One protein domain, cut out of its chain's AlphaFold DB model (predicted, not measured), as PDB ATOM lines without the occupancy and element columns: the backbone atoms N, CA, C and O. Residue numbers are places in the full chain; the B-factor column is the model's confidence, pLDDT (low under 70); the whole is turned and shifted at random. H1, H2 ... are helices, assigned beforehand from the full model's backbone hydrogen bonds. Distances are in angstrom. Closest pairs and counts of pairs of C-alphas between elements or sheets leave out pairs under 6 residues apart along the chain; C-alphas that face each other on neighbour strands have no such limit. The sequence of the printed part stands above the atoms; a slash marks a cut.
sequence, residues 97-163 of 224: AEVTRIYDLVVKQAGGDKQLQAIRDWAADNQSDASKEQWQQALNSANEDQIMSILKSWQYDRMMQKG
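This is residues 97 to 163 of the 224 residues of an uncharacterized protein of Planctomycetia bacterium TMED53 (UniProt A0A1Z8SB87). H1, H2 and H3 follow one another round three sides of a bracket, and the longest helix, H4, lies across one side of it and touches each of them. H1 runs along H4 at a shallow tilt and meets it at residues 144 to 151 of H4, H3 folds back along H4 and meets it at residues 144 to 150, and H2 crosses H4 steeply at residues 151 to 158. The printed part has 67 residues, with four named helices in the order H1, H2, H3, H4 and no named strand; its class is all helix. It is compact, with a radius of gyration of the C-alphas of 11.4 A, and only just elongated, with spans of 38 by 25 by 16 A.

H1, residues 97 to 110, begins at C-alpha 97 (68.805, 111.151, 123.010) and is 20.0 A long. H2, residues 113 to 126, is 19.6 A long. H3, residues 129 to 140, is 16.4 A long. H4, residues 144 to 161, is 25.7 A long and ends at C-alpha 161 (104.127, 110.853, 126.367).

H4 is the hub. H1 touches it, closest at the C-alphas of Ile 102 and Glu 144, 6.2 A, the same way at a shallow tilt of 22 degrees. H1 and H2 touch only at the corner, about perpendicular at 79 degrees, closest at the C-alphas of Ala 110 and Leu 116, 5.2 A. H2 touches H4 at a steep tilt of 69.7 degrees, only just short of about perpendicular, closest at the C-alphas of Ile 119 and Gln 155, 6.4 A. H3 and H4 form a helical hairpin, opposite ways at 33 degrees, closest at the C-alphas of Ala 138 and Ile 147, 5.6 A. H1 and H3 are only just apart, at 8.4 A. Every O i to N i+4 pair is within hydrogen-bond range in H1, H2, H3 and H4.

The C-alphas farthest apart are those of Ala 97 and Gly 163, 38.3 A. The printed part has no cut, and its three links are tight. Mean pLDDT of the printed part is 88.4; residue 163 is under 70.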
ATOM      1  N   ALA A  97      68.658 112.338 122.174       83.31
ATOM      2  CA  ALA A  97      68.805 111.151 123.010       83.31
ATOM      3  C   ALA A  97      70.069 110.343 122.663       83.31
ATOM      4  O   ALA A  97      70.730 109.803 123.553       83.31
ATOM      5  N   GLU A  98      70.419 110.271 121.382       83.69
ATOM      6  CA  GLU A  98      71.615 109.591 120.897       83.69
ATOM      7  C   GLU A  98      72.886 110.356 121.266       83.69
ATOM      8  O   GLU A  98      73.811 109.763 121.821       83.69
ATOM      9  N   VAL A  99      72.896 111.677 121.074       85.81
ATOM     10  CA  VAL A  99      74.011 112.540 121.492       85.81
ATOM     11  C   VAL A  99      74.269 112.401 122.994       85.81
ATOM     12  O   VAL A  99      75.412 112.196 123.408       85.81
ATOM     13  N   THR A 100      73.211 112.435 123.809       87.56
ATOM     14  CA  THR A 100      73.313 112.264 125.267       87.56
ATOM     15  C   THR A 100      73.880 110.891 125.629       87.56
ATOM     16  O   THR A 100      74.823 110.787 126.417       87.56
ATOM     17  N   ARG A 101      73.371 109.821 125.003       91.00
ATOM     18  CA  ARG A 101      73.853 108.450 125.226       91.00
ATOM     19  C   ARG A 101      75.333 108.305 124.874       91.00
ATOM     20  O   ARG A 101      76.087 107.697 125.636       91.00
ATOM     21  N   ILE A 102      75.750 108.834 123.727       88.88
ATOM     22  CA  ILE A 102      77.142 108.778 123.273       88.88
ATOM     23  C   ILE A 102      78.032 109.561 124.232       88.88
ATOM     24  O   ILE A 102      79.089 109.069 124.625       88.88
ATOM     25  N   TYR A 103      77.596 110.744 124.664       87.38
ATOM     26  CA  TYR A 103      78.324 111.538 125.645       87.38
ATOM     27  C   TYR A 103      78.558 110.764 126.950       87.38
ATOM     28  O   TYR A 103      79.706 110.643 127.386       87.38
ATOM     29  N   ASP A 104      77.515 110.154 127.520       88.69
ATOM     30  CA  ASP A 104      77.618 109.323 128.727       88.69
ATOM     31  C   ASP A 104      78.618 108.171 128.556       88.69
ATOM     32  O   ASP A 104      79.439 107.887 129.439       88.69
ATOM     33  N   LEU A 105      78.586 107.501 127.402       89.88
ATOM     34  CA  LEU A 105      79.515 106.419 127.088       89.88
ATOM     35  C   LEU A 105      80.959 106.928 127.022       89.88
ATOM     36  O   LEU A 105      81.858 106.309 127.600       89.88
ATOM     37  N   VAL A 106      81.190 108.059 126.353       88.12
ATOM     38  CA  VAL A 106      82.509 108.691 126.209       88.12
ATOM     39  C   VAL A 106      83.063 109.111 127.569       88.12
ATOM     40  O   VAL A 106      84.220 108.817 127.876       88.12
ATOM     41  N   VAL A 107      82.242 109.740 128.411       89.44
ATOM     42  CA  VAL A 107      82.599 110.132 129.781       89.44
ATOM     43  C   VAL A 107      82.962 108.907 130.614       89.44
ATOM     44  O   VAL A 107      84.025 108.865 131.241       89.44
ATOM     45  N   LYS A 108      82.130 107.861 130.579       89.94
ATOM     46  CA  LYS A 108      82.391 106.603 131.287       89.94
ATOM     47  C   LYS A 108      83.696 105.952 130.828       89.94
ATOM     48  O   LYS A 108      84.476 105.503 131.666       89.94
ATOM     49  N   GLN A 109      83.954 105.930 129.522       87.44
ATOM     50  CA  GLN A 109      85.171 105.360 128.941       87.44
ATOM     51  C   GLN A 109      86.422 106.194 129.257       87.44
ATOM     52  O   GLN A 109      87.506 105.634 129.416       87.44
ATOM     53  N   ALA A 110      86.291 107.517 129.362       86.50
ATOM     54  CA  ALA A 110      87.369 108.405 129.787       86.50
ATOM     55  C   ALA A 110      87.702 108.278 131.285       86.50
ATOM     56  O   ALA A 110      88.813 108.616 131.691       86.50
ATOM     57  N   GLY A 111      86.772 107.768 132.099       86.19
ATOM     58  CA  GLY A 111      86.905 107.694 133.557       86.19
ATOM     59  C   GLY A 111      86.303 108.898 134.291       86.19
ATOM     60  O   GLY A 111      86.753 109.231 135.388       86.19
ATOM     61  N   GLY A 112      85.305 109.549 133.687       90.25
ATOM     62  CA  GLY A 112      84.597 110.723 134.199       90.25
ATOM     63  C   GLY A 112      84.916 112.007 133.426       90.25
ATOM     64  O   GLY A 112      85.909 112.086 132.698       90.25
ATOM     65  N   ASP A 113      84.097 113.040 133.622       86.31
ATOM     66  CA  ASP A 113      84.140 114.296 132.856       86.31
ATOM     67  C   ASP A 113      85.486 115.003 132.973       86.31
ATOM     68  O   ASP A 113      86.063 115.446 131.983       86.31
ATOM     69  N   LYS A 114      86.055 115.012 134.184       87.38
ATOM     70  CA  LYS A 114      87.381 115.589 134.444       87.38
ATOM     71  C   LYS A 114      88.477 114.914 133.624       87.38
ATOM     72  O   LYS A 114      89.419 115.572 133.193       87.38
ATOM     73  N   GLN A 115      88.387 113.596 133.428       86.62
ATOM     74  CA  GLN A 115      89.366 112.878 132.616       86.62
ATOM     75  C   GLN A 115      89.150 113.146 131.134       86.62
ATOM     76  O   GLN A 115      90.130 113.380 130.431       86.62
ATOM     77  N   LEU A 116      87.894 113.173 130.676       90.50
ATOM     78  CA  LEU A 116      87.555 113.536 129.302       90.50
ATOM     79  C   LEU A 116      88.088 114.927 128.948       90.50
ATOM     80  O   LEU A 116      88.777 115.068 127.941       90.50
ATOM     81  N   GLN A 117      87.836 115.921 129.801       90.88
ATOM     82  CA  GLN A 117      88.357 117.276 129.639       90.88
ATOM     83  C   GLN A 117      89.887 117.268 129.570       90.88
ATOM     84  O   GLN A 117      90.462 117.721 128.591       90.88
ATOM     85  N   ALA A 118      90.557 116.613 130.520       88.50
ATOM     86  CA  ALA A 118      92.016 116.554 130.533       88.50
ATOM     87  C   ALA A 118      92.634 115.800 129.333       88.50
ATOM     88  O   ALA A 118      93.816 115.989 129.037       88.50
ATOM     89  N   ILE A 119      91.890 114.893 128.689       89.12
ATOM     90  CA  ILE A 119      92.294 114.253 127.428       89.12
ATOM     91  C   ILE A 119      92.090 115.223 126.263       89.12
ATOM     92  O   ILE A 119      92.991 115.340 125.438       89.12
ATOM     93  N   ARG A 120      90.948 115.923 126.211       88.75
ATOM     94  CA  ARG A 120      90.635 116.919 125.175       88.75
ATOM     95  C   ARG A 120      91.625 118.082 125.182       88.75
ATOM     96  O   ARG A 120      92.142 118.409 124.122       88.75
ATOM     97  N   ASP A 121      91.955 118.627 126.349       91.44
ATOM     98  CA  ASP A 121      92.929 119.718 126.489       91.44
ATOM     99  C   ASP A 121      94.313 119.273 126.010       91.44
ATOM    100  O   ASP A 121      94.950 119.914 125.180       91.44
ATOM    101  N   TRP A 122      94.755 118.093 126.457       91.12
ATOM    102  CA  TRP A 122      96.018 117.531 125.992       91.12
ATOM    103  C   TRP A 122      96.006 117.289 124.475       91.12
ATOM    104  O   TRP A 122      97.006 117.560 123.814       91.12
ATOM    105  N   ALA A 123      94.893 116.816 123.909       91.69
ATOM    106  CA  ALA A 123      94.760 116.608 122.472       91.69
ATOM    107  C   ALA A 123      94.780 117.931 121.690       91.69
ATOM    108  O   ALA A 123      95.401 117.996 120.632       91.69
ATOM    109  N   ALA A 124      94.180 119.000 122.218       90.69
ATOM    110  CA  ALA A 124      94.227 120.322 121.601       90.69
ATOM    111  C   ALA A 124      95.674 120.806 121.397       90.69
ATOM    112  O   ALA A 124      95.996 121.318 120.321       90.69
ATOM    113  N   ASP A 125      96.546 120.545 122.373       89.69
ATOM    114  CA  ASP A 125      97.947 120.976 122.351       89.69
ATOM    115  C   ASP A 125      98.904 119.986 121.661       89.69
ATOM    116  O   ASP A 125      99.947 120.395 121.151       89.69
ATOM    117  N   ASN A 126      98.595 118.683 121.661       90.81
ATOM    118  CA  ASN A 126      99.553 117.630 121.280       90.81
ATOM    119  C   ASN A 126      99.159 116.812 120.044       90.81
ATOM    120  O   ASN A 126     100.015 116.120 119.493       90.81
ATOM    121  N   GLN A 127      97.895 116.843 119.620       89.56
ATOM    122  CA  GLN A 127      97.422 116.071 118.468       89.56
ATOM    123  C   GLN A 127      97.451 116.896 117.183       89.56
ATOM    124  O   GLN A 127      97.414 118.129 117.207       89.56
ATOM    125  N   SER A 128      97.518 116.202 116.047       91.25
ATOM    126  CA  SER A 128      97.479 116.836 114.729       91.25
ATOM    127  C   SER A 128      96.097 117.412 114.426       91.25
ATOM    128  O   SER A 128      95.080 116.904 114.905       91.25
ATOM    129  N   ASP A 129      96.047 118.442 113.581       90.12
ATOM    130  CA  ASP A 129      94.781 119.063 113.177       90.12
ATOM    131  C   ASP A 129      93.868 118.066 112.456       90.12
ATOM    132  O   ASP A 129      92.682 117.998 112.761       90.12
ATOM    133  N   ALA A 130      94.440 117.175 111.639       89.94
ATOM    134  CA  ALA A 130      93.706 116.076 111.014       89.94
ATOM    135  C   ALA A 130      92.998 115.166 112.040       89.94
ATOM    136  O   ALA A 130      91.872 114.736 111.814       89.94
ATOM    137  N   SER A 131      93.626 114.880 113.188       88.44
ATOM    138  CA  SER A 131      92.994 114.062 114.232       88.44
ATOM    139  C   SER A 131      91.867 114.818 114.948       88.44
ATOM    140  O   SER A 131      90.830 114.233 115.264       88.44
ATOM    141  N   LYS A 132      92.033 116.129 115.168       91.25
ATOM    142  CA  LYS A 132      90.989 116.994 115.744       91.25
ATOM    143  C   LYS A 132      89.787 117.124 114.803       91.25
ATOM    144  O   LYS A 132      88.652 117.075 115.268       91.25
ATOM    145  N   GLU A 133      90.021 117.237 113.498       93.12
ATOM    146  CA  GLU A 133      88.973 117.263 112.469       93.12
ATOM    147  C   GLU A 133      88.202 115.941 112.416       93.12
ATOM    148  O   GLU A 133      86.974 115.950 112.428       93.12
ATOM    149  N   GLN A 134      88.900 114.799 112.448       90.94
ATOM    150  CA  GLN A 134      88.259 113.480 112.512       90.94
ATOM    151  C   GLN A 134      87.354 113.346 113.738       90.94
ATOM    152  O   GLN A 134      86.252 112.809 113.642       90.94
ATOM    153  N   TRP A 135      87.787 113.866 114.886       88.56
ATOM    154  CA  TRP A 135      86.966 113.898 116.091       88.56
ATOM    155  C   TRP A 135      85.717 114.766 115.915       88.56
ATOM    156  O   TRP A 135      84.621 114.339 116.266       88.56
ATOM    157  N   GLN A 136      85.860 115.970 115.354       90.12
ATOM    158  CA  GLN A 136      84.729 116.862 115.084       90.12
ATOM    159  C   GLN A 136      83.731 116.227 114.111       90.12
ATOM    160  O   GLN A 136      82.532 116.246 114.367       90.12
ATOM    161  N   GLN A 137      84.213 115.603 113.035       91.00
ATOM    162  CA  GLN A 137      83.370 114.885 112.085       91.00
ATOM    163  C   GLN A 137      82.640 113.716 112.751       91.00
ATOM    164  O   GLN A 137      81.448 113.518 112.519       91.00
ATOM    165  N   ALA A 138      83.333 112.964 113.605       90.12
ATOM    166  CA  ALA A 138      82.738 111.868 114.352       90.12
ATOM    167  C   ALA A 138      81.654 112.368 115.324       90.12
ATOM    168  O   ALA A 138      80.613 111.732 115.438       90.12
ATOM    169  N   LEU A 139      81.845 113.528 115.966       87.00
ATOM    170  CA  LEU A 139      80.816 114.158 116.803       87.00
ATOM    171  C   LEU A 139      79.608 114.629 115.988       87.00
ATOM    172  O   LEU A 139      78.479 114.355 116.379       87.00
ATOM    173  N   ASN A 140      79.841 115.299 114.856       86.88
ATOM    174  CA  ASN A 140      78.770 115.808 113.993       86.88
ATOM    175  C   ASN A 140      77.919 114.680 113.399       86.88
ATOM    176  O   ASN A 140      76.723 114.850 113.209       86.88
ATOM    177  N   SER A 141      78.542 113.535 113.118       86.19
ATOM    178  CA  SER A 141      77.862 112.340 112.608       86.19
ATOM    179  C   SER A 141      77.395 111.383 113.709       86.19
ATOM    180  O   SER A 141      76.907 110.305 113.390       86.19
ATOM    181  N   ALA A 142      77.595 111.729 114.990       86.69
ATOM    182  CA  ALA A 142      77.372 110.845 116.139       86.69
ATOM    183  C   ALA A 142      77.947 109.426 115.967       86.69
ATOM    184  O   ALA A 142      77.411 108.441 116.471       86.69
ATOM    185  N   ASN A 143      79.077 109.306 115.273       89.56
ATOM    186  CA  ASN A 143      79.698 108.017 115.026       89.56
ATOM    187  C   ASN A 143      80.416 107.525 116.291       89.56
ATOM    188  O   ASN A 143      81.594 107.822 116.513       89.56
ATOM    189  N   GLU A 144      79.692 106.775 117.126       89.56
ATOM    190  CA  GLU A 144      80.169 106.267 118.417       89.56
ATOM    191  C   GLU A 144      81.516 105.539 118.290       89.56
ATOM    192  O   GLU A 144      82.448 105.828 119.043       89.56
ATOM    193  N   ASP A 145      81.657 104.636 117.317       92.62
ATOM    194  CA  ASP A 145      82.877 103.851 117.115       92.62
ATOM    195  C   ASP A 145      84.091 104.734 116.801       92.62
ATOM    196  O   ASP A 145      85.173 104.533 117.365       92.62
ATOM    197  N   GLN A 146      83.922 105.742 115.939       92.00
ATOM    198  CA  GLN A 146      84.994 106.682 115.602       92.00
ATOM    199  C   GLN A 146      85.361 107.564 116.795       92.00
ATOM    200  O   GLN A 146      86.546 107.688 117.118       92.00
ATOM    201  N   ILE A 147      84.368 108.101 117.511       90.44
ATOM    202  CA  ILE A 147      84.584 108.875 118.741       90.44
ATOM    203  C   ILE A 147      85.377 108.025 119.747       90.44
ATOM    204  O   ILE A 147      86.414 108.443 120.260       90.44
ATOM    205  N   MET A 148      84.956 106.786 119.996       91.62
ATOM    206  CA  MET A 148      85.625 105.887 120.938       91.62
ATOM    207  C   MET A 148      87.046 105.524 120.511       91.62
ATOM    208  O   MET A 148      87.945 105.445 121.356       91.62
ATOM    209  N   SER A 149      87.257 105.281 119.220       92.50
ATOM    210  CA  SER A 149      88.564 104.950 118.655       92.50
ATOM    211  C   SER A 149      89.555 106.096 118.849       92.50
ATOM    212  O   SER A 149      90.629 105.905 119.427       92.50
ATOM    213  N   ILE A 150      89.157 107.310 118.459       92.50
ATOM    214  CA  ILE A 150      89.994 108.506 118.568       92.50
ATOM    215  C   ILE A 150      90.279 108.826 120.039       92.50
ATOM    216  O   ILE A 150      91.435 109.048 120.405       92.50
ATOM    217  N   LEU A 151      89.268 108.750 120.915       91.69
ATOM    218  CA  LEU A 151      89.449 108.949 122.356       91.69
ATOM    219  C   LEU A 151      90.510 107.999 122.926       91.69
ATOM    220  O   LEU A 151      91.389 108.426 123.676       91.69
ATOM    221  N   LYS A 152      90.433 106.706 122.587       91.06
ATOM    222  CA  LYS A 152      91.400 105.696 123.042       91.06
ATOM    223  C   LYS A 152      92.796 105.966 122.489       91.06
ATOM    224  O   LYS A 152      93.759 105.813 123.237       91.06
ATOM    225  N   SER A 153      92.903 106.394 121.230       91.06
ATOM    226  CA  SER A 153      94.178 106.802 120.633       91.06
ATOM    227  C   SER A 153      94.809 107.933 121.437       91.06
ATOM    228  O   SER A 153      95.931 107.795 121.917       91.06
ATOM    229  N   TRP A 154      94.066 109.010 121.697       91.75
ATOM    230  CA  TRP A 154      94.579 110.150 122.457       91.75
ATOM    231  C   TRP A 154      94.930 109.791 123.898       91.75
ATOM    232  O   TRP A 154      95.943 110.250 124.423       91.75
ATOM    233  N   GLN A 155      94.128 108.945 124.550       90.06
ATOM    234  CA  GLN A 155      94.467 108.418 125.869       90.06
ATOM    235  C   GLN A 155      95.794 107.663 125.849       90.06
ATOM    236  O   GLN A 155      96.644 107.898 126.709       90.06
ATOM    237  N   TYR A 156      95.977 106.775 124.875       90.38
ATOM    238  CA  TYR A 156      97.195 105.993 124.722       90.38
ATOM    239  C   TYR A 156      98.408 106.881 124.441       90.38
ATOM    240  O   TYR A 156      99.424 106.755 125.121       90.38
ATOM    241  N   ASP A 157      98.289 107.825 123.513       87.56
ATOM    242  CA  ASP A 157      99.369 108.748 123.172       87.56
ATOM    243  C   ASP A 157      99.761 109.615 124.376       87.56
ATOM    244  O   ASP A 157     100.947 109.796 124.666       87.56
ATOM    245  N   ARG A 158      98.774 110.081 125.151       88.69
ATOM    246  CA  ARG A 158      98.995 110.804 126.410       88.69
ATOM    247  C   ARG A 158      99.705 109.937 127.446       88.69
ATOM    248  O   ARG A 158     100.597 110.424 128.141       88.69
ATOM    249  N   MET A 159      99.318 108.668 127.579       85.12
ATOM    250  CA  MET A 159      99.987 107.713 128.471       85.12
ATOM    251  C   MET A 159     101.430 107.444 128.028       85.12
ATOM    252  O   MET A 159     102.320 107.366 128.873       85.12
ATOM    253  N   MET A 160     101.668 107.357 126.720       83.56
ATOM    254  CA  MET A 160     102.995 107.175 126.136       83.56
ATOM    255  C   MET A 160     103.891 108.397 126.355       83.56
ATOM    256  O   MET A 160     105.025 108.242 126.808       83.56
ATOM    257  N   GLN A 161     103.382 109.612 126.123       79.94
ATOM    258  CA  GLN A 161     104.127 110.853 126.367       79.94
ATOM    259  C   GLN A 161     104.446 111.084 127.842       79.94
ATOM    260  O   GLN A 161     105.543 111.534 128.166       79.94
ATOM    261  N   LYS A 162     103.519 110.762 128.755       74.19
ATOM    262  CA  LYS A 162     103.768 110.856 130.203       74.19
ATOM    263  C   LYS A 162     104.844 109.885 130.693       74.19
ATOM    264  O   LYS A 162     105.221 109.962 131.858       74.19
ATOM    265  N   GLY A 163     105.344 109.008 129.822       57.72
ATOM    266  CA  GLY A 163     106.335 108.013 130.166       57.72
ATOM    267  C   GLY A 163     105.701 106.968 131.066       57.72
ATOM    268  O   GLY A 163     105.847 106.998 132.286       57.72
TER     269      GLY A 163